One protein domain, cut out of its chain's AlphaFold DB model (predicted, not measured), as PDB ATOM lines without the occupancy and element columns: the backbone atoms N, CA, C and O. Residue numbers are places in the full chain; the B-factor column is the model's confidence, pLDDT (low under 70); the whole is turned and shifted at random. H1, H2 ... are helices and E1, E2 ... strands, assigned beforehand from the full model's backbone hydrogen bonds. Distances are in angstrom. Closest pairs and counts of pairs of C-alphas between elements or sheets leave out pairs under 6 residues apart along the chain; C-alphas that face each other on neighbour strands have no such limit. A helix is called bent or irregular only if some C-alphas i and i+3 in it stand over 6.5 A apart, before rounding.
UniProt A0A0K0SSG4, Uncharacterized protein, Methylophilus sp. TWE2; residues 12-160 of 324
ATOM      1  N   VAL A  12     253.820 256.763 208.877       89.75
ATOM      2  CA  VAL A  12     253.348 258.140 208.860       89.75
ATOM      3  C   VAL A  12     251.867 258.278 209.161       89.75
ATOM      4  O   VAL A  12     251.058 257.473 208.703       89.75
ATOM      5  N   ILE A  13     251.510 259.327 209.900       90.25
ATOM      6  CA  ILE A  13     250.132 259.801 210.013       90.25
ATOM      7  C   ILE A  13     249.932 260.896 208.972       90.25
ATOM      8  O   ILE A  13     250.639 261.906 208.953       90.25
ATOM      9  N   CYS A  14     248.973 260.671 208.084       87.31
ATOM     10  CA  CYS A  14     248.780 261.456 206.880       87.31
ATOM     11  C   CYS A  14     247.373 262.045 206.832       87.31
ATOM     12  O   CYS A  14     246.393 261.363 207.114       87.31
ATOM     13  N   ALA A  15     247.267 263.316 206.469       81.62
ATOM     14  CA  ALA A  15     246.002 264.043 206.507       81.62
ATOM     15  C   ALA A  15     245.535 264.593 205.158       81.62
ATOM     16  O   ALA A  15     244.367 264.946 205.015       81.62
ATOM     17  N   LYS A  16     246.437 264.657 204.173       79.25
ATOM     18  CA  LYS A  16     246.166 264.991 202.769       79.25
ATOM     19  C   LYS A  16     247.061 264.135 201.869       79.25
ATOM     20  O   LYS A  16     247.993 263.526 202.373       79.25
ATOM     21  N   ASN A  17     246.774 264.062 200.572       78.75
ATOM     22  CA  ASN A  17     247.592 263.360 199.568       78.75
ATOM     23  C   ASN A  17     247.944 261.915 199.970       78.75
ATOM     24  O   ASN A  17     249.104 261.495 199.959       78.75
ATOM     25  N   PHE A  18     246.923 261.151 200.358       87.19
ATOM     26  CA  PHE A  18     247.094 259.816 200.927       87.19
ATOM     27  C   PHE A  18     247.721 258.835 199.930       87.19
ATOM     28  O   PHE A  18     248.648 258.118 200.303       87.19
ATOM     29  N   LYS A  19     247.321 258.876 198.649       90.38
ATOM     30  CA  LYS A  19     247.980 258.116 197.568       90.38
ATOM     31  C   LYS A  19     249.470 258.407 197.430       90.38
ATOM     32  O   LYS A  19     250.262 257.487 197.250       90.38
ATOM     33  N   SER A  20     249.872 259.671 197.552       86.94
ATOM     34  CA  SER A  20     251.293 260.017 197.553       86.94
ATOM     35  C   SER A  20     252.008 259.381 198.737       86.94
ATOM     36  O   SER A  20     252.996 258.681 198.547       86.94
ATOM     37  N   ALA A  21     251.489 259.538 199.958       87.69
ATOM     38  CA  ALA A  21     252.093 258.888 201.119       87.69
ATOM     39  C   ALA A  21     252.177 257.357 200.938       87.69
ATOM     40  O   ALA A  21     253.193 256.748 201.268       87.69
ATOM     41  N   ALA A  22     251.159 256.742 200.334       91.38
ATOM     42  CA  ALA A  22     251.121 255.313 200.050       91.38
ATOM     43  C   ALA A  22     252.238 254.821 199.110       91.38
ATOM     44  O   ALA A  22     252.598 253.649 199.174       91.38
ATOM     45  N   LEU A  23     252.821 255.676 198.270       90.06
ATOM     46  CA  LEU A  23     253.929 255.300 197.381       90.06
ATOM     47  C   LEU A  23     255.311 255.358 198.051       90.06
ATOM     48  O   LEU A  23     256.244 254.720 197.569       90.06
ATOM     49  N   TYR A  24     255.458 256.136 199.130       86.50
ATOM     50  CA  TYR A  24     256.778 256.513 199.668       86.50
ATOM     51  C   TYR A  24     256.983 256.197 201.153       86.50
ATOM     52  O   TYR A  24     258.048 256.490 201.710       86.50
ATOM     53  N   PHE A  25     255.967 255.642 201.807       88.12
ATOM     54  CA  PHE A  25     255.998 255.275 203.216       88.12
ATOM     55  C   PHE A  25     255.588 253.821 203.393       88.12
ATOM     56  O   PHE A  25     254.764 253.274 202.660       88.12
ATOM     57  N   ASP A  26     256.174 253.184 204.395       89.38
ATOM     58  CA  ASP A  26     255.950 251.772 204.667       89.38
ATOM     59  C   ASP A  26     254.571 251.534 205.252       89.38
ATOM     60  O   ASP A  26     253.869 250.623 204.812       89.38
ATOM     61  N   ARG A  27     254.168 252.381 206.202       92.50
ATOM     62  CA  ARG A  27     252.802 252.414 206.715       92.50
ATOM     63  C   ARG A  27     252.235 253.813 206.663       92.50
ATOM     64  O   ARG A  27     252.930 254.776 206.984       92.50
ATOM     65  N   VAL A  28     250.965 253.912 206.297       92.81
ATOM     66  CA  VAL A  28     250.259 255.188 206.205       92.81
ATOM     67  C   VAL A  28     248.950 255.076 206.961       92.81
ATOM     68  O   VAL A  28     248.073 254.296 206.599       92.81
ATOM     69  N   LEU A  29     248.831 255.872 208.015       93.38
ATOM     70  CA  LEU A  29     247.647 255.948 208.848       93.38
ATOM     71  C   LEU A  29     246.895 257.243 208.517       93.38
ATOM     72  O   LEU A  29     247.471 258.326 208.651       93.38
ATOM     73  N   PRO A  30     245.636 257.185 208.062       92.75
ATOM     74  CA  PRO A  30     244.891 258.392 207.754       92.75
ATOM     75  C   PRO A  30     244.492 259.124 209.040       92.75
ATOM     76  O   PRO A  30     244.050 258.516 210.017       92.75
ATOM     77  N   LEU A  31     244.615 260.449 209.028       90.62
ATOM     78  CA  LEU A  31     244.100 261.324 210.080       90.62
ATOM     79  C   LEU A  31     242.565 261.398 210.025       90.62
ATOM     80  O   LEU A  31     241.899 261.493 211.056       90.62
ATOM     81  N   TYR A  32     242.007 261.321 208.816       88.62
ATOM     82  CA  TYR A  32     240.579 261.412 208.539       88.62
ATOM     83  C   TYR A  32     240.059 260.088 207.982       88.62
ATOM     84  O   TYR A  32     240.587 259.591 206.995       88.62
ATOM     85  N   LEU A  33     238.988 259.562 208.569       86.62
ATOM     86  CA  LEU A  33     238.169 258.511 207.974       86.62
ATOM     87  C   LEU A  33     236.742 259.052 207.896       86.62
ATOM     88  O   LEU A  33     236.126 259.357 208.909       86.62
ATOM     89  N   GLY A  34     236.276 259.293 206.678       81.81
ATOM     90  CA  GLY A  34     234.962 259.843 206.380       81.81
ATOM     91  C   GLY A  34     233.889 258.780 206.237       81.81
ATOM     92  O   GLY A  34     233.959 257.704 206.836       81.81
ATOM     93  N   SER A  35     232.856 259.130 205.465       81.31
ATOM     94  CA  SER A  35     231.740 258.237 205.156       81.31
ATOM     95  C   SER A  35     232.241 256.953 204.530       81.31
ATOM     96  O   SER A  35     233.321 256.891 203.960       81.31
ATOM     97  N   ASP A  36     231.455 255.907 204.664       85.94
ATOM     98  CA  ASP A  36     231.873 254.591 204.258       85.94
ATOM     99  C   ASP A  36     230.725 253.893 203.548       85.94
ATOM    100  O   ASP A  36     229.556 254.075 203.899       85.94
ATOM    101  N   ARG A  37     231.048 253.154 202.491       86.19
ATOM    102  CA  ARG A  37     230.034 252.498 201.666       86.19
ATOM    103  C   ARG A  37     230.542 251.179 201.118       86.19
ATOM    104  O   ARG A  37     231.658 251.087 200.615       86.19
ATOM    105  N   GLY A  38     229.686 250.165 201.154       83.94
ATOM    106  CA  GLY A  38     229.933 248.919 200.439       83.94
ATOM    107  C   GLY A  38     229.740 249.109 198.935       83.94
ATOM    108  O   GLY A  38     228.703 249.618 198.505       83.94
ATOM    109  N   VAL A  39     230.711 248.672 198.136       84.38
ATOM    110  CA  VAL A  39     230.625 248.650 196.670       84.38
ATOM    111  C   VAL A  39     230.500 247.198 196.227       84.38
ATOM    112  O   VAL A  39     231.449 246.418 196.320       84.38
ATOM    113  N   LYS A  40     229.301 246.818 195.772       79.69
ATOM    114  CA  LYS A  40     228.970 245.421 195.453       79.69
ATOM    115  C   LYS A  40     229.792 244.894 194.280       79.69
ATOM    116  O   LYS A  40     230.206 243.743 194.305       79.69
ATOM    117  N   GLU A  41     230.051 245.737 193.288       81.50
ATOM    118  CA  GLU A  41     230.785 245.398 192.068       81.50
ATOM    119  C   GLU A  41     232.261 245.100 192.357       81.50
ATOM    120  O   GLU A  41     232.846 244.205 191.752       81.50
ATOM    121  N   ALA A  42     232.848 245.831 193.308       76.00
ATOM    122  CA  ALA A  42     234.232 245.657 193.738       76.00
ATOM    123  C   ALA A  42     234.384 244.606 194.849       76.00
ATOM    124  O   ALA A  42     235.504 244.193 195.143       76.00
ATOM    125  N   ASN A  43     233.271 244.178 195.460       82.44
ATOM    126  CA  ASN A  43     233.261 243.326 196.647       82.44
ATOM    127  C   ASN A  43     234.176 243.878 197.765       82.44
ATOM    128  O   ASN A  43     234.905 243.127 198.415       82.44
ATOM    129  N   ASP A  44     234.152 245.201 197.949       85.06
ATOM    130  CA  ASP A  44     235.031 245.955 198.851       85.06
ATOM    131  C   ASP A  44     234.214 247.035 199.587       85.06
ATOM    132  O   ASP A  44     233.092 247.390 199.201       85.06
ATOM    133  N   TRP A  45     234.775 247.548 200.675       87.44
ATOM    134  CA  TRP A  45     234.264 248.684 201.425       87.44
ATOM    135  C   TRP A  45     235.106 249.914 201.106       87.44
ATOM    136  O   TRP A  45     236.324 249.885 201.232       87.44
ATOM    137  N   MET A  46     234.477 251.005 200.696       88.50
ATOM    138  CA  MET A  46     235.173 252.251 200.402       88.50
ATOM    139  C   MET A  46     235.132 253.150 201.629       88.50
ATOM    140  O   MET A  46     234.067 253.363 202.208       88.50
ATOM    141  N   MET A  47     236.291 253.672 202.012       89.75
ATOM    142  CA  MET A  47     236.459 254.651 203.076       89.75
ATOM    143  C   MET A  47     236.648 256.036 202.480       89.75
ATOM    144  O   MET A  47     237.612 256.287 201.766       89.75
ATOM    145  N   GLY A  48     235.745 256.948 202.798       84.19
ATOM    146  CA  GLY A  48     235.838 258.341 202.407       84.19
ATOM    147  C   GLY A  48     237.079 258.977 203.017       84.19
ATOM    148  O   GLY A  48     237.352 258.851 204.212       84.19
ATOM    149  N   TYR A  49     237.832 259.689 202.201       83.38
ATOM    150  CA  TYR A  49     238.992 260.465 202.599       83.38
ATOM    151  C   TYR A  49     238.914 261.835 201.914       83.38
ATOM    152  O   TYR A  49     238.254 261.970 200.884       83.38
ATOM    153  N   PRO A  50     239.525 262.896 202.464       76.06
ATOM    154  CA  PRO A  50     239.623 264.167 201.756       76.06
ATOM    155  C   PRO A  50     240.041 263.997 200.280       76.06
ATOM    156  O   PRO A  50     241.155 263.561 200.008       76.06
ATOM    157  N   ALA A  51     239.151 264.382 199.358       72.69
ATOM    158  CA  ALA A  51     239.294 264.352 197.895       72.69
ATOM    159  C   ALA A  51     239.246 262.978 197.194       72.69
ATOM    160  O   ALA A  51     239.270 262.951 195.965       72.69
ATOM    161  N   GLU A  52     239.145 261.855 197.911       81.12
ATOM    162  CA  GLU A  52     239.062 260.528 197.285       81.12
ATOM    163  C   GLU A  52     238.468 259.457 198.207       81.12
ATOM    164  O   GLU A  52     238.393 259.618 199.422       81.12
ATOM    165  N   GLU A  53     238.076 258.321 197.641       88.19
ATOM    166  CA  GLU A  53     237.734 257.134 198.422       88.19
ATOM    167  C   GLU A  53     238.900 256.138 198.433       88.19
ATOM    168  O   GLU A  53     239.599 255.940 197.436       88.19
ATOM    169  N   ILE A  54     239.099 255.486 199.574       91.69
ATOM    170  CA  ILE A  54     240.145 254.496 199.809       91.69
ATOM    171  C   ILE A  54     239.483 253.116 199.914       91.69
ATOM    172  O   ILE A  54     238.709 252.890 200.846       91.69
ATOM    173  N   PRO A  55     239.795 252.162 199.022       93.00
ATOM    174  CA  PRO A  55     239.353 250.781 199.177       93.00
ATOM    175  C   PRO A  55     239.861 250.192 200.495       93.00
ATOM    176  O   PRO A  55     241.029 250.370 200.854       93.00
ATOM    177  N   SER A  56     239.027 249.447 201.215       92.12
ATOM    178  CA  SER A  56     239.399 248.899 202.520       92.12
ATOM    179  C   SER A  56     240.575 247.930 202.400       92.12
ATOM    180  O   SER A  56     241.451 247.911 203.263       92.12
ATOM    181  N   ARG A  57     240.708 247.235 201.262       90.56
ATOM    182  CA  ARG A  57     241.901 246.445 200.929       90.56
ATOM    183  C   ARG A  57     243.180 247.287 200.867       90.56
ATOM    184  O   ARG A  57     244.219 246.848 201.363       90.56
ATOM    185  N   ALA A  58     243.117 248.470 200.252       92.44
ATOM    186  CA  ALA A  58     244.247 249.395 200.182       92.44
ATOM    187  C   ALA A  58     244.630 249.871 201.586       92.44
ATOM    188  O   ALA A  58     245.800 249.830 201.958       92.44
ATOM    189  N   LEU A  59     243.629 250.240 202.390       93.31
ATOM    190  CA  LEU A  59     243.829 250.718 203.752       93.31
ATOM    191  C   LEU A  59     244.478 249.658 204.658       93.31
ATOM    192  O   LEU A  59     245.445 249.967 205.351       93.31
ATOM    193  N   VAL A  60     244.026 248.397 204.604       92.25
ATOM    194  CA  VAL A  60     244.678 247.298 205.346       92.25
ATOM    195  C   VAL A  60     246.117 247.099 204.884       92.25
ATOM    196  O   VAL A  60     247.012 246.976 205.715       92.25
ATOM    197  N   ASN A  61     246.378 247.107 203.573       92.00
ATOM    198  CA  ASN A  61     247.746 246.965 203.069       92.00
ATOM    199  C   ASN A  61     248.670 248.094 203.557       92.00
ATOM    200  O   ASN A  61     249.845 247.853 203.840       92.00
ATOM    201  N   LEU A  62     248.140 249.311 203.680       92.81
ATOM    202  CA  LEU A  62     248.880 250.474 204.160       92.81
ATOM    203  C   LEU A  62     249.130 250.459 205.664       92.81
ATOM    204  O   LEU A  62     250.147 250.987 206.092       92.81
ATOM    205  N   ILE A  63     248.251 249.871 206.469       92.00
ATOM    206  CA  ILE A  63     248.418 249.851 207.929       92.00
ATOM    207  C   ILE A  63     249.183 248.598 208.367       92.00
ATOM    208  O   ILE A  63     250.172 248.695 209.093       92.00
ATOM    209  N   ASP A  64     248.799 247.426 207.867       89.25
ATOM    210  CA  ASP A  64     249.312 246.144 208.356       89.25
ATOM    211  C   ASP A  64     250.563 245.668 207.593       89.25
ATOM    212  O   ASP A  64     251.283 244.792 208.072       89.25
ATOM    213  N   LYS A  65     250.873 246.265 206.427       82.12
ATOM    214  CA  LYS A  65     251.846 245.759 205.429       82.12
ATOM    215  C   LYS A  65     251.512 244.359 204.899       82.12
ATOM    216  O   LYS A  65     252.352 243.692 204.301       82.12
ATOM    217  N   THR A  66     250.288 243.885 205.107       75.12
ATOM    218  CA  THR A  66     249.867 242.562 204.649       75.12
ATOM    219  C   THR A  66     249.267 242.640 203.256       75.12
ATOM    220  O   THR A  66     248.461 243.522 202.947       75.12
ATOM    221  N   VAL A  67     249.622 241.685 202.400       69.31
ATOM    222  CA  VAL A  67     248.966 241.510 201.103       69.31
ATOM    223  C   VAL A  67     247.683 240.720 201.326       69.31
ATOM    224  O   VAL A  67     247.724 239.513 201.550       69.31
ATOM    225  N   VAL A  68     246.537 241.400 201.281       66.44
ATOM    226  CA  VAL A  68     245.238 240.738 201.451       66.44
ATOM    227  C   VAL A  68     244.701 240.264 200.092       66.44
ATOM    228  O   VAL A  68     244.690 241.051 199.136       66.44
ATOM    229  N   PRO A  69     244.242 239.001 199.964       63.53
ATOM    230  CA  PRO A  69     243.590 238.513 198.753       63.53
ATOM    231  C   PRO A  69     242.335 239.324 198.404       63.53
ATOM    232  O   PRO A  69     241.554 239.672 199.288       63.53
ATOM    233  N   LYS A  70     242.094 239.549 197.106       62.38
ATOM    234  CA  LYS A  70     240.951 240.339 196.599       62.38
ATOM    235  C   LYS A  70     239.570 239.803 197.025       62.38
ATOM    236  O   LYS A  70     238.626 240.573 197.092       62.38
ATOM    237  N   ASN A  71     239.450 238.514 197.355       60.72
ATOM    238  CA  ASN A  71     238.152 237.841 197.515       60.72
ATOM    239  C   ASN A  71     237.720 237.611 198.975       60.72
ATOM    240  O   ASN A  71     236.837 236.797 199.226       60.72
ATOM    241  N   SER A  72     238.357 238.250 199.958       62.56
ATOM    242  CA  SER A  72     238.062 237.989 201.374       62.56
ATOM    243  C   SER A  72     237.515 239.226 202.063       62.56
ATOM    244  O   SER A  72     238.287 240.135 202.302       62.56
ATOM    245  N   PHE A  73     236.251 239.242 202.495       67.00
ATOM    246  CA  PHE A  73     235.671 240.340 203.300       67.00
ATOM    247  C   PHE A  73     236.369 240.593 204.654       67.00
ATOM    248  O   PHE A  73     236.025 241.538 205.360       67.00
ATOM    249  N   SER A  74     237.366 239.782 205.023       74.50
ATOM    250  CA  SER A  74     238.162 239.971 206.241       74.50
ATOM    251  C   SER A  74     238.815 241.355 206.340       74.50
ATOM    252  O   SER A  74     238.915 241.889 207.441       74.50
ATOM    253  N   HIS A  75     239.196 241.978 205.216       83.81
ATOM    254  CA  HIS A  75     239.777 243.325 205.242       83.81
ATOM    255  C   HIS A  75     238.750 244.405 205.597       83.81
ATOM    256  O   HIS A  75     239.080 245.320 206.347       83.81
ATOM    257  N   ALA A  76     237.501 244.275 205.139       85.06
ATOM    258  CA  ALA A  76     236.429 245.188 205.528       85.06
ATOM    259  C   ALA A  76     236.155 245.102 207.037       85.06
ATOM    260  O   ALA A  76     236.033 246.130 207.696       85.06
ATOM    261  N   HIS A  77     236.147 243.892 207.608       87.06
ATOM    262  CA  HIS A  77     236.000 243.703 209.055       87.06
ATOM    263  C   HIS A  77     237.154 244.339 209.844       87.06
ATOM    264  O   HIS A  77     236.901 245.129 210.750       87.06
ATOM    265  N   ARG A  78     238.411 244.076 209.452       89.50
ATOM    266  CA  ARG A  78     239.607 244.698 210.057       89.50
ATOM    267  C   ARG A  78     239.527 246.226 210.022       89.50
ATOM    268  O   ARG A  78     239.821 246.893 211.010       89.50
ATOM    269  N   VAL A  79     239.108 246.787 208.891       90.00
ATOM    270  CA  VAL A  79     238.971 248.236 208.723       90.00
ATOM    271  C   VAL A  79     237.844 248.809 209.579       90.00
ATOM    272  O   VAL A  79     238.031 249.848 210.211       90.00
ATOM    273  N   MET A  80     236.690 248.151 209.625       89.06
ATOM    274  CA  MET A  80     235.530 248.655 210.352       89.06
ATOM    275  C   MET A  80     235.687 248.493 211.860       89.06
ATOM    276  O   MET A  80     235.629 249.487 212.582       89.06
ATOM    277  N   GLU A  81     235.924 247.281 212.341       89.44
ATOM    278  CA  GLU A  81     235.907 246.993 213.774       89.44
ATOM    279  C   GLU A  81     237.196 247.439 214.458       89.44
ATOM    280  O   GLU A  81     237.167 248.122 215.479       89.44
ATOM    281  N   GLU A  82     238.349 247.110 213.882       89.38
ATOM    282  CA  GLU A  82     239.615 247.280 214.592       89.38
ATOM    283  C   GLU A  82     240.246 248.645 214.303       89.38
ATOM    284  O   GLU A  82     240.638 249.354 215.229       89.38
ATOM    285  N   ILE A  83     240.299 249.065 213.036       92.25
ATOM    286  CA  ILE A  83     240.889 250.363 212.673       92.25
ATOM    287  C   ILE A  83     239.917 251.499 212.989       92.25
ATOM    288  O   ILE A  83     240.275 252.438 213.700       92.25
ATOM    289  N   ARG A  84     238.685 251.449 212.477       91.94
ATOM    290  CA  ARG A  84     237.759 252.573 212.620       91.94
ATOM    291  C   ARG A  84     237.155 252.654 214.014       91.94
ATOM    292  O   ARG A  84     237.287 253.699 214.644       91.94
ATOM    293  N   HIS A  85     236.517 251.593 214.501       92.06
ATOM    294  CA  HIS A  85     235.868 251.615 215.816       92.06
ATOM    295  C   HIS A  85     236.888 251.463 216.951       92.06
ATOM    296  O   HIS A  85     236.803 252.184 217.944       92.06
ATOM    297  N   GLY A  86     237.880 250.584 216.786       93.38
ATOM    298  CA  GLY A  86     238.897 250.310 217.802       93.38
ATOM    299  C   GLY A  86     239.946 251.412 217.984       93.38
ATOM    300  O   GLY A  86     240.347 251.674 219.117       93.38
ATOM    301  N   ALA A  87     240.372 252.085 216.908       95.44
ATOM    302  CA  ALA A  87     241.458 253.069 216.972       95.44
ATOM    303  C   ALA A  87     241.023 254.494 216.592       95.44
ATOM    304  O   ALA A  87     241.198 255.430 217.378       95.44
ATOM    305  N   TRP A  88     240.439 254.684 215.406       95.62
ATOM    306  CA  TRP A  88     240.188 256.019 214.861       95.62
ATOM    307  C   TRP A  88     239.041 256.759 215.555       95.62
ATOM    308  O   TRP A  88     239.177 257.946 215.817       95.62
ATOM    309  N   MET A  89     237.924 256.113 215.896       94.44
ATOM    310  CA  MET A  89     236.802 256.783 216.572       94.44
ATOM    311  C   MET A  89     237.182 257.327 217.961       94.44
ATOM    312  O   MET A  89     236.901 258.502 218.215       94.44
ATOM    313  N   PRO A  90     237.854 256.559 218.846       96.19
ATOM    314  CA  PRO A  90     238.379 257.087 220.107       96.19
ATOM    315  C   PRO A  90     239.358 258.244 219.899       96.19
ATOM    316  O   PRO A  90     239.310 259.243 220.617       96.19
ATOM    317  N   PHE A  91     240.231 258.132 218.894       96.00
ATOM    318  CA  PHE A  91     241.137 259.206 218.505       96.00
ATOM    319  C   PHE A  91     240.369 260.465 218.082       96.00
ATOM    320  O   PHE A  91     240.597 261.538 218.639       96.00
ATOM    321  N   ALA A  92     239.411 260.325 217.168       94.50
ATOM    322  CA  ALA A  92     238.595 261.396 216.617       94.50
ATOM    323  C   ALA A  92     237.824 262.160 217.709       94.50
ATOM    324  O   ALA A  92     237.791 263.390 217.707       94.50
ATOM    325  N   GLN A  93     237.279 261.446 218.698       94.56
ATOM    326  CA  GLN A  93     236.630 262.059 219.859       94.56
ATOM    327  C   GLN A  93     237.605 262.899 220.693       94.56
ATOM    328  O   GLN A  93     237.265 264.009 221.100       94.56
ATOM    329  N   LYS A  94     238.824 262.398 220.923       95.50
ATOM    330  CA  LYS A  94     239.854 263.106 221.696       95.50
ATOM    331  C   LYS A  94     240.417 264.325 220.962       95.50
ATOM    332  O   LYS A  94     240.770 265.300 221.620       95.50
ATOM    333  N   ILE A  95     240.505 264.291 219.629       94.50
ATOM    334  CA  ILE A  95     241.017 265.427 218.845       94.50
ATOM    335  C   ILE A  95     239.953 266.477 218.499       94.50
ATOM    336  O   ILE A  95     240.319 267.588 218.117       94.50
ATOM    337  N   LEU A  96     238.664 266.163 218.685       93.69
ATOM    338  CA  LEU A  96     237.531 267.053 218.404       93.69
ATOM    339  C   LEU A  96     237.689 268.490 218.957       93.69
ATOM    340  O   LEU A  96     237.332 269.430 218.245       93.69
ATOM    341  N   PRO A  97     238.240 268.711 220.171       94.12
ATOM    342  CA  PRO A  97     238.463 270.062 220.693       94.12
ATOM    343  C   PRO A  97     239.505 270.888 219.918       94.12
ATOM    344  O   PRO A  97     239.462 272.115 219.966       94.12
ATOM    345  N   TYR A  98     240.439 270.237 219.219       92.38
ATOM    346  CA  TYR A  98     241.489 270.887 218.423       92.38
ATOM    347  C   TYR A  98     241.040 271.143 216.976       92.38
ATOM    348  O   TYR A  98     241.490 272.086 216.326       92.38
ATOM    349  N   GLY A  99     240.128 270.314 216.474       91.62
ATOM    350  CA  GLY A  99     239.498 270.431 215.165       91.62
ATOM    351  C   GLY A  99     238.525 269.277 214.952       91.62
ATOM    352  O   GLY A  99     238.622 268.255 215.613       91.62
ATOM    353  N   ASN A 100     237.579 269.421 214.031       90.56
ATOM    354  CA  ASN A 100     236.557 268.427 213.737       90.56
ATOM    355  C   ASN A 100     237.052 267.371 212.724       90.56
ATOM    356  O   ASN A 100     237.048 267.641 211.519       90.56
ATOM    357  N   PRO A 101     237.441 266.153 213.154       86.94
ATOM    358  CA  PRO A 101     237.867 265.089 212.243       86.94
ATOM    359  C   PRO A 101     236.720 264.473 211.438       86.94
ATOM    360  O   PRO A 101     236.966 263.747 210.483       86.94
ATOM    361  N   TYR A 102     235.468 264.763 211.792       85.75
ATOM    362  CA  TYR A 102     234.291 264.218 211.120       85.75
ATOM    363  C   TYR A 102     233.834 265.067 209.936       85.75
ATOM    364  O   TYR A 102     232.802 264.767 209.341       85.75
ATOM    365  N   LEU A 103     234.555 266.138 209.583       77.88
ATOM    366  CA  LEU A 103     234.173 266.979 208.449       77.88
ATOM    367  C   LEU A 103     234.057 266.155 207.160       77.88
ATOM    368  O   LEU A 103     233.090 266.334 206.437       77.88
ATOM    369  N   SER A 104     234.912 265.156 206.928       65.81
ATOM    370  CA  SER A 104     234.833 264.284 205.742       65.81
ATOM    371  C   SER A 104     233.518 263.499 205.592       65.81
ATOM    372  O   SER A 104     233.227 263.029 204.498       65.81
ATOM    373  N   HIS A 105     232.698 263.360 206.641       57.28
ATOM    374  CA  HIS A 105     231.439 262.607 206.588       57.28
ATOM    375  C   HIS A 105     230.287 263.310 205.864       57.28
ATOM    376  O   HIS A 105     229.302 262.651 205.534       57.28
ATOM    377  N   LYS A 106     230.350 264.633 205.684       54.25
ATOM    378  CA  LYS A 106     229.175 265.434 205.299       54.25
ATOM    379  C   LYS A 106     229.120 265.854 203.836       54.25
ATOM    380  O   LYS A 106     228.136 266.477 203.450       54.25
ATOM    381  N   TYR A 107     230.142 265.561 203.042       54.16
ATOM    382  CA  TYR A 107     230.333 266.281 201.792       54.16
ATOM    383  C   TYR A 107     230.252 265.384 200.565       54.16
ATOM    384  O   TYR A 107     231.055 264.476 200.379       54.16
ATOM    385  N   ASP A 108     229.298 265.718 199.702       54.25
ATOM    386  CA  ASP A 108     229.424 265.500 198.268       54.25
ATOM    387  C   ASP A 108     230.547 266.441 197.791       54.25
ATOM    388  O   ASP A 108     230.504 267.643 198.067       54.25
ATOM    389  N   PHE A 109     231.608 265.921 197.169       54.09
ATOM    390  CA  PHE A 109     232.873 266.638 196.898       54.09
ATOM    391  C   PHE A 109     232.767 267.793 195.870       54.09
ATOM    392  O   PHE A 109     233.768 268.193 195.278       54.09
ATOM    393  N   GLN A 110     231.574 268.340 195.634       52.72
ATOM    394  CA  GLN A 110     231.292 269.282 194.549       52.72
ATOM    395  C   GLN A 110     231.367 270.772 194.940       52.72
ATOM    396  O   GLN A 110     231.400 271.617 194.049       52.72
ATOM    397  N   GLU A 111     231.443 271.138 196.229       58.91
ATOM    398  CA  GLU A 111     231.473 272.555 196.646       58.91
ATOM    399  C   GLU A 111     232.864 273.038 197.104       58.91
ATOM    400  O   GLU A 111     233.406 272.567 198.099       58.91
ATOM    401  N   GLN A 112     233.417 274.063 196.441       58.28
ATOM    402  CA  GLN A 112     234.728 274.668 196.759       58.28
ATOM    403  C   GLN A 112     234.857 275.124 198.228       58.28
ATOM    404  O   GLN A 112     235.905 274.956 198.849       58.28
ATOM    405  N   LYS A 113     233.771 275.650 198.812       60.97
ATOM    406  CA  LYS A 113     233.713 276.139 200.202       60.97
ATOM    407  C   LYS A 113     234.069 275.051 201.227       60.97
ATOM    408  O   LYS A 113     234.692 275.326 202.250       60.97
ATOM    409  N   THR A 114     233.727 273.807 200.917       67.69
ATOM    410  CA  THR A 114     234.014 272.625 201.732       67.69
ATOM    411  C   THR A 114     235.508 272.314 201.818       67.69
ATOM    412  O   THR A 114     236.010 271.903 202.867       67.69
ATOM    413  N   VAL A 115     236.240 272.508 200.717       70.12
ATOM    414  CA  VAL A 115     237.678 272.210 200.635       70.12
ATOM    415  C   VAL A 115     238.479 273.154 201.536       70.12
ATOM    416  O   VAL A 115     239.433 272.728 202.201       70.12
ATOM    417  N   ASP A 116     238.056 274.415 201.617       75.38
ATOM    418  CA  ASP A 116     238.675 275.427 202.472       75.38
ATOM    419  C   ASP A 116     238.411 275.153 203.958       75.38
ATOM    420  O   ASP A 116     239.331 275.217 204.776       75.38
ATOM    421  N   GLU A 117     237.182 274.777 204.324       82.12
ATOM    422  CA  GLU A 117     236.827 274.401 205.701       82.12
ATOM    423  C   GLU A 117     237.654 273.205 206.192       82.12
ATOM    424  O   GLU A 117     238.239 273.250 207.280       82.12
ATOM    425  N   LEU A 118     237.774 272.165 205.365       80.00
ATOM    426  CA  LEU A 118     238.576 270.982 205.660       80.00
ATOM    427  C   LEU A 118     240.072 271.313 205.780       80.00
ATOM    428  O   LEU A 118     240.755 270.830 206.687       80.00
ATOM    429  N   SER A 119     240.577 272.177 204.898       79.94
ATOM    430  CA  SER A 119     241.967 272.643 204.927       79.94
ATOM    431  C   SER A 119     242.280 273.448 206.186       79.94
ATOM    432  O   SER A 119     243.302 273.205 206.829       79.94
ATOM    433  N   ASN A 120     241.379 274.347 206.582       84.94
ATOM    434  CA  ASN A 120     241.503 275.131 207.808       84.94
ATOM    435  C   ASN A 120     241.433 274.250 209.056       84.94
ATOM    436  O   ASN A 120     242.191 274.448 210.003       84.94
ATOM    437  N   ASN A 121     240.549 273.254 209.059       88.38
ATOM    438  CA  ASN A 121     240.440 272.307 210.158       88.38
ATOM    439  C   ASN A 121     241.723 271.493 210.350       88.38
ATOM    440  O   ASN A 121     242.225 271.358 211.464       88.38
ATOM    441  N   TYR A 122     242.283 270.999 209.248       84.12
ATOM    442  CA  TYR A 122     243.560 270.302 209.256       84.12
ATOM    443  C   TYR A 122     244.689 271.173 209.806       84.12
ATOM    444  O   TYR A 122     245.439 270.722 210.672       84.12
ATOM    445  N   LYS A 123     244.771 272.428 209.350       85.50
ATOM    446  CA  LYS A 123     245.787 273.376 209.810       85.50
ATOM    447  C   LYS A 123     245.757 273.534 211.333       85.50
ATOM    448  O   LYS A 123     246.800 273.400 211.959       85.50
ATOM    449  N   LYS A 124     244.569 273.677 211.933       90.88
ATOM    450  CA  LYS A 124     244.402 273.778 213.396       90.88
ATOM    451  C   LYS A 124     244.918 272.548 214.145       90.88
ATOM    452  O   LYS A 124     245.629 272.690 215.135       90.88
ATOM    453  N   ILE A 125     244.587 271.344 213.670       91.19
ATOM    454  CA  ILE A 125     245.024 270.092 214.310       91.19
ATOM    455  C   ILE A 125     246.550 269.956 214.242       91.19
ATOM    456  O   ILE A 125     247.181 269.597 215.235       91.19
ATOM    457  N   ILE A 126     247.160 270.268 213.094       87.69
ATOM    458  CA  ILE A 126     248.618 270.195 212.939       87.69
ATOM    459  C   ILE A 126     249.329 271.278 213.740       87.69
ATOM    460  O   ILE A 126     250.320 270.980 214.396       87.69
ATOM    461  N   GLU A 127     248.826 272.509 213.752       88.25
ATOM    462  CA  GLU A 127     249.370 273.573 214.598       88.25
ATOM    463  C   GLU A 127     249.315 273.183 216.077       88.25
ATOM    464  O   GLU A 127     250.298 273.361 216.797       88.25
ATOM    465  N   ALA A 128     248.214 272.579 216.530       91.56
ATOM    466  CA  ALA A 128     248.134 272.038 217.879       91.56
ATOM    467  C   ALA A 128     249.185 270.938 218.113       91.56
ATOM    468  O   ALA A 128     249.870 270.969 219.135       91.56
ATOM    469  N   TYR A 129     249.361 270.009 217.163       90.44
ATOM    470  CA  TYR A 129     250.352 268.928 217.238       90.44
ATOM    471  C   TYR A 129     251.792 269.450 217.337       90.44
ATOM    472  O   TYR A 129     252.573 269.004 218.185       90.44
ATOM    473  N   LEU A 130     252.140 270.428 216.499       85.94
ATOM    474  CA  LEU A 130     253.462 271.049 216.482       85.94
ATOM    475  C   LEU A 130     253.761 271.761 217.803       85.94
ATOM    476  O   LEU A 130     254.868 271.624 218.317       85.94
ATOM    477  N   ASN A 131     252.763 272.420 218.393       89.00
ATOM    478  CA  ASN A 131     252.887 273.109 219.679       89.00
ATOM    479  C   ASN A 131     252.668 272.203 220.909       89.00
ATOM    480  O   ASN A 131     252.728 272.696 222.031       89.00
ATOM    481  N   ASP A 132     252.403 270.904 220.711       92.62
ATOM    482  CA  ASP A 132     252.065 269.926 221.761       92.62
ATOM    483  C   ASP A 132     251.009 270.434 222.761       92.62
ATOM    484  O   ASP A 132     251.142 270.316 223.982       92.62
ATOM    485  N   VAL A 133     249.952 271.057 222.230       94.00
ATOM    486  CA  VAL A 133     248.911 271.686 223.049       94.00
ATOM    487  C   VAL A 133     248.261 270.652 223.972       94.00
ATOM    488  O   VAL A 133     247.967 269.523 223.578       94.00
ATOM    489  N   THR A 134     248.017 271.074 225.212       95.06
ATOM    490  CA  THR A 134     247.288 270.315 226.231       95.06
ATOM    491  C   THR A 134     246.063 271.119 226.652       95.06
ATOM    492  O   THR A 134     246.185 272.290 227.010       95.06
ATOM    493  N   LEU A 135     244.878 270.510 226.623       90.06
ATOM    494  CA  LEU A 135     243.633 271.166 227.036       90.06
ATOM    495  C   LEU A 135     243.217 270.683 228.425       90.06
ATOM    496  O   LEU A 135     243.050 269.488 228.615       90.06
ATOM    497  N   ASN A 136     243.030 271.594 229.382       79.25
ATOM    498  CA  ASN A 136     242.352 271.393 230.677       79.25
ATOM    499  C   ASN A 136     242.421 269.964 231.272       79.25
ATOM    500  O   ASN A 136     241.396 269.301 231.423       79.25
ATOM    501  N   GLY A 137     243.623 269.486 231.609       79.38
ATOM    502  CA  GLY A 137     243.818 268.189 232.276       79.38
ATOM    503  C   GLY A 137     243.658 266.949 231.381       79.38
ATOM    504  O   GLY A 137     243.654 265.837 231.902       79.38
ATOM    505  N   SER A 138     243.527 267.121 230.063       88.88
ATOM    506  CA  SER A 138     243.589 266.034 229.078       88.88
ATOM    507  C   SER A 138     245.033 265.671 228.710       88.88
ATOM    508  O   SER A 138     245.978 266.375 229.062       88.88
ATOM    509  N   ASP A 139     245.199 264.550 228.006       92.31
ATOM    510  CA  ASP A 139     246.470 264.171 227.388       92.31
ATOM    511  C   ASP A 139     246.935 265.233 226.375       92.31
ATOM    512  O   ASP A 139     246.115 265.844 225.680       92.31
ATOM    513  N   SER A 140     248.253 265.409 226.233       95.69
ATOM    514  CA  SER A 140     248.795 266.244 225.157       95.69
ATOM    515  C   SER A 140     248.410 265.672 223.792       95.69
ATOM    516  O   SER A 140     248.296 264.452 223.611       95.69
ATOM    517  N   ILE A 141     248.229 266.535 222.796       95.12
ATOM    518  CA  ILE A 141     247.844 266.089 221.453       95.12
ATOM    519  C   ILE A 141     248.854 265.110 220.833       95.12
ATOM    520  O   ILE A 141     248.444 264.178 220.139       95.12
ATOM    521  N   ARG A 142     250.158 265.223 221.129       94.31
ATOM    522  CA  ARG A 142     251.145 264.240 220.651       94.31
ATOM    523  C   ARG A 142     250.939 262.870 221.288       94.31
ATOM    524  O   ARG A 142     251.061 261.860 220.595       94.31
ATOM    525  N   LYS A 143     250.569 262.816 222.573       95.81
ATOM    526  CA  LYS A 143     250.184 261.557 223.222       95.81
ATOM    527  C   LYS A 143     248.926 260.969 222.579       95.81
ATOM    528  O   LYS A 143     248.907 259.775 222.308       95.81
ATOM    529  N   ILE A 144     247.925 261.791 222.254       96.75
ATOM    530  CA  ILE A 144     246.707 261.334 221.559       96.75
ATOM    531  C   ILE A 144     247.048 260.691 220.199       96.75
ATOM    532  O   ILE A 144     246.540 259.616 219.884       96.75
ATOM    533  N   PHE A 145     247.945 261.303 219.415       95.56
ATOM    534  CA  PHE A 145     248.436 260.735 218.149       95.56
ATOM    535  C   PHE A 145     249.214 259.432 218.363       95.56
ATOM    536  O   PHE A 145     249.041 258.472 217.612       95.56
ATOM    537  N   LYS A 146     250.051 259.375 219.405       95.81
ATOM    538  CA  LYS A 146     250.815 258.174 219.749       95.81
ATOM    539  C   LYS A 146     249.914 257.012 220.149       95.81
ATOM    540  O   LYS A 146     250.153 255.889 219.707       95.81
ATOM    541  N   ASP A 147     248.880 257.278 220.940       96.69
ATOM    542  CA  ASP A 147     247.893 256.280 221.346       96.69
ATOM    543  C   ASP A 147     247.136 255.742 220.118       96.69
ATOM    544  O   ASP A 147     246.943 254.533 220.001       96.69
ATOM    545  N   TYR A 148     246.784 256.610 219.160       96.31
ATOM    546  CA  TYR A 148     246.153 256.211 217.896       96.31
ATOM    547  C   TYR A 148     247.044 255.289 217.053       96.31
ATOM    548  O   TYR A 148     246.609 254.210 216.656       96.31
ATOM    549  N   ALA A 149     248.301 255.675 216.822       94.94
ATOM    550  CA  ALA A 149     249.259 254.840 216.100       94.94
ATOM    551  C   ALA A 149     249.493 253.495 216.811       94.94
ATOM    552  O   ALA A 149     249.489 252.435 216.181       94.94
ATOM    553  N   SER A 150     249.625 253.522 218.138       95.06
ATOM    554  CA  SER A 150     249.875 252.322 218.943       95.06
ATOM    555  C   SER A 150     248.691 251.353 218.915       95.06
ATOM    556  O   SER A 150     248.906 250.143 218.877       95.06
ATOM    557  N   ALA A 151     247.453 251.860 218.863       95.25
ATOM    558  CA  ALA A 151     246.241 251.043 218.770       95.25
ATOM    559  C   ALA A 151     246.185 250.181 217.494       95.25
ATOM    560  O   ALA A 151     245.551 249.130 217.493       95.25
ATOM    561  N   VAL A 152     246.891 250.582 216.432       93.25
ATOM    562  CA  VAL A 152     247.027 249.808 215.185       93.25
ATOM    563  C   VAL A 152     248.403 249.145 215.029       93.25
ATOM    564  O   VAL A 152     248.729 248.633 213.962       93.25
ATOM    565  N   GLY A 153     249.226 249.128 216.083       92.44
ATOM    566  CA  GLY A 153     250.537 248.472 216.079       92.44
ATOM    567  C   GLY A 153     251.657 249.270 215.397       92.44
ATOM    568  O   GLY A 153     252.621 248.677 214.904       92.44
ATOM    569  N   ILE A 154     251.550 250.602 215.347       91.62
ATOM    570  CA  ILE A 154     252.598 251.513 214.862       91.62
ATOM    571  C   ILE A 154     253.250 252.206 216.067       91.62
ATOM    572  O   ILE A 154     252.602 252.960 216.785       91.62
ATOM    573  N   VAL A 155     254.542 251.944 216.288       87.94
ATOM    574  CA  VAL A 155     255.293 252.454 217.455       87.94
ATOM    575  C   VAL A 155     255.991 253.781 217.154       87.94
ATOM    576  O   VAL A 155     255.967 254.697 217.973       87.94
ATOM    577  N   ASP A 156     256.584 253.880 215.967       87.44
ATOM    578  CA  ASP A 156     257.307 255.053 215.485       87.44
ATOM    579  C   ASP A 156     256.637 255.570 214.222       87.44
ATOM    580  O   ASP A 156     256.380 254.783 213.306       87.44
ATOM    581  N   PHE A 157     256.366 256.870 214.171       87.38
ATOM    582  CA  PHE A 157     255.758 257.528 213.023       87.38
ATOM    583  C   PHE A 157     256.150 259.001 212.959       87.38
ATOM    584  O   PHE A 157     256.410 259.630 213.985       87.38
ATOM    585  N   ASP A 158     256.091 259.549 211.749       85.56
ATOM    586  CA  ASP A 158     256.097 260.987 211.507       85.56
ATOM    587  C   ASP A 158     254.669 261.494 211.251       85.56
ATOM    588  O   ASP A 158     253.768 260.727 210.902       85.56
ATOM    589  N   VAL A 159     254.439 262.798 211.403       82.81
ATOM    590  CA  VAL A 159     253.178 263.439 210.997       82.81
ATOM    591  C   VAL A 159     253.447 264.287 209.764       82.81
ATOM    592  O   VAL A 159     254.244 265.223 209.819       82.81
ATOM    593  N   LEU A 160     252.787 263.969 208.646       73.12
ATOM    594  CA  LEU A 160     252.969 264.734 207.412       73.12
ATOM    595  C   LEU A 160     252.254 266.072 207.495       73.12
ATOM    596  O   LEU A 160     251.036 266.130 207.693       73.12
TER     597      LEU A 160
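AT A GLANCE: This is residues 12 to 160 of the 324 residues of an uncharacterized protein of Methylophilus sp. TWE2 (UniProt A0A0K0SSG4). Two short parallel strands, E1 and E2, lie near the middle, with H1, H2 and part of H5 round them; the antiparallel sheet E3, E4, E5 lies to one side, its strand E3 far from the middle. The long helix H3 runs past these parts side by side with H5, and H4 lies out at another side, apart from both sheets. The printed part has 149 residues with five named helices and five named strands, in the order E1, H1, E2, E3, E4, E5, H2, H3, H4, H5, and its class is mixed, helices and strands. The whole is compact, with a radius of gyration of the C-alphas of 15.1 A and spans of 47 by 37 by 27 A.

HOW THE PARTS SIT: E1, residues 12 to 14, and E2, residues 27 to 30, are parallel neighbours at 29 degrees, with N 14 and O 29 within hydrogen-bond range at 2.8 A. With H1, residues 18 to 24, between them they form a strand-helix-strand unit, two parallel neighbour strands joined through a helix, with a right-handed crossover. The closest C-alphas of H1 and E2 are those of Ala 22 and Val 28, 6.2 A apart. E3, residues 36 to 39, E4, residues 44 to 49, and E5, residues 52 to 55, form a meander, each strand the antiparallel neighbour of the one before. E3 and E4 are a hairpin, with N 46 and O 37 at 2.8 A; E4 and E5 are another, with N 47 and O 54 at 2.8 A. H2, residues 56 to 64, is on this sheet at a height over the sheet of 5.2 A, over none of its strands. H2 also comes near E2, where the closest C-alphas, those of Arg 27 and Leu 62, are 5.1 A apart. H3, residues 74 to 95, touches H2 with residues 75 to 79 alone; the closest C-alphas are those of Ser 56 and Ala 76, 5.6 A, at a steep tilt of 69 degrees, only just short of about perpendicular. H3 only grazes the sheet E3, E4, E5, with residues 75 to 84. H5, residues 141 to 151, touches H3 at a shallow tilt of 18 degrees, opposite ways; the closest C-alphas are those of Ala 87 and Ala 151, 5.5 A. H4, residues 112 to 130, only just touches H5, with 3 pairs of C-alphas within 8 A, the closest those of Tyr 129 and Ile 141, 5.7 A. H4 is apart from H1 and H2. Each O i to N i+4 pair is within hydrogen-bond range in H2 and H5, against 2 of 3 in H1, 13 of 18 in H3 and 14 of 15 in H4.

IN THESE COORDINATES: E1 begins at C-alpha 12, (253.348, 258.140, 208.860). E4 is the longest strand by residues, 15.5 A from first to last C-alpha. H3 spans 28.5 A from C-alpha 74 at (238.162, 239.971, 206.241); it has a kink of 33 degrees near residue 85 and is only just irregular, with C-alphas 86 and 89 6.9 A apart. H4 spans 27.4 A. H5 spans 15.4 A and ends at C-alpha 151, (246.241, 251.043, 218.770).

THE WHOLE: The two C-alphas farthest apart are those of Glu 41 and Gly 137, 48.0 A. Residues 158 to 159 pair in parallel with residues 12 to 13 of E1, and the first and last printed C-alphas are 6.8 A apart. The printed part has no cut. The link from H3 to H4, residues 96 to 111, is long. The mean pLDDT of the printed part is 85.0, and residues 67 to 73 and 104 to 114 are under 70.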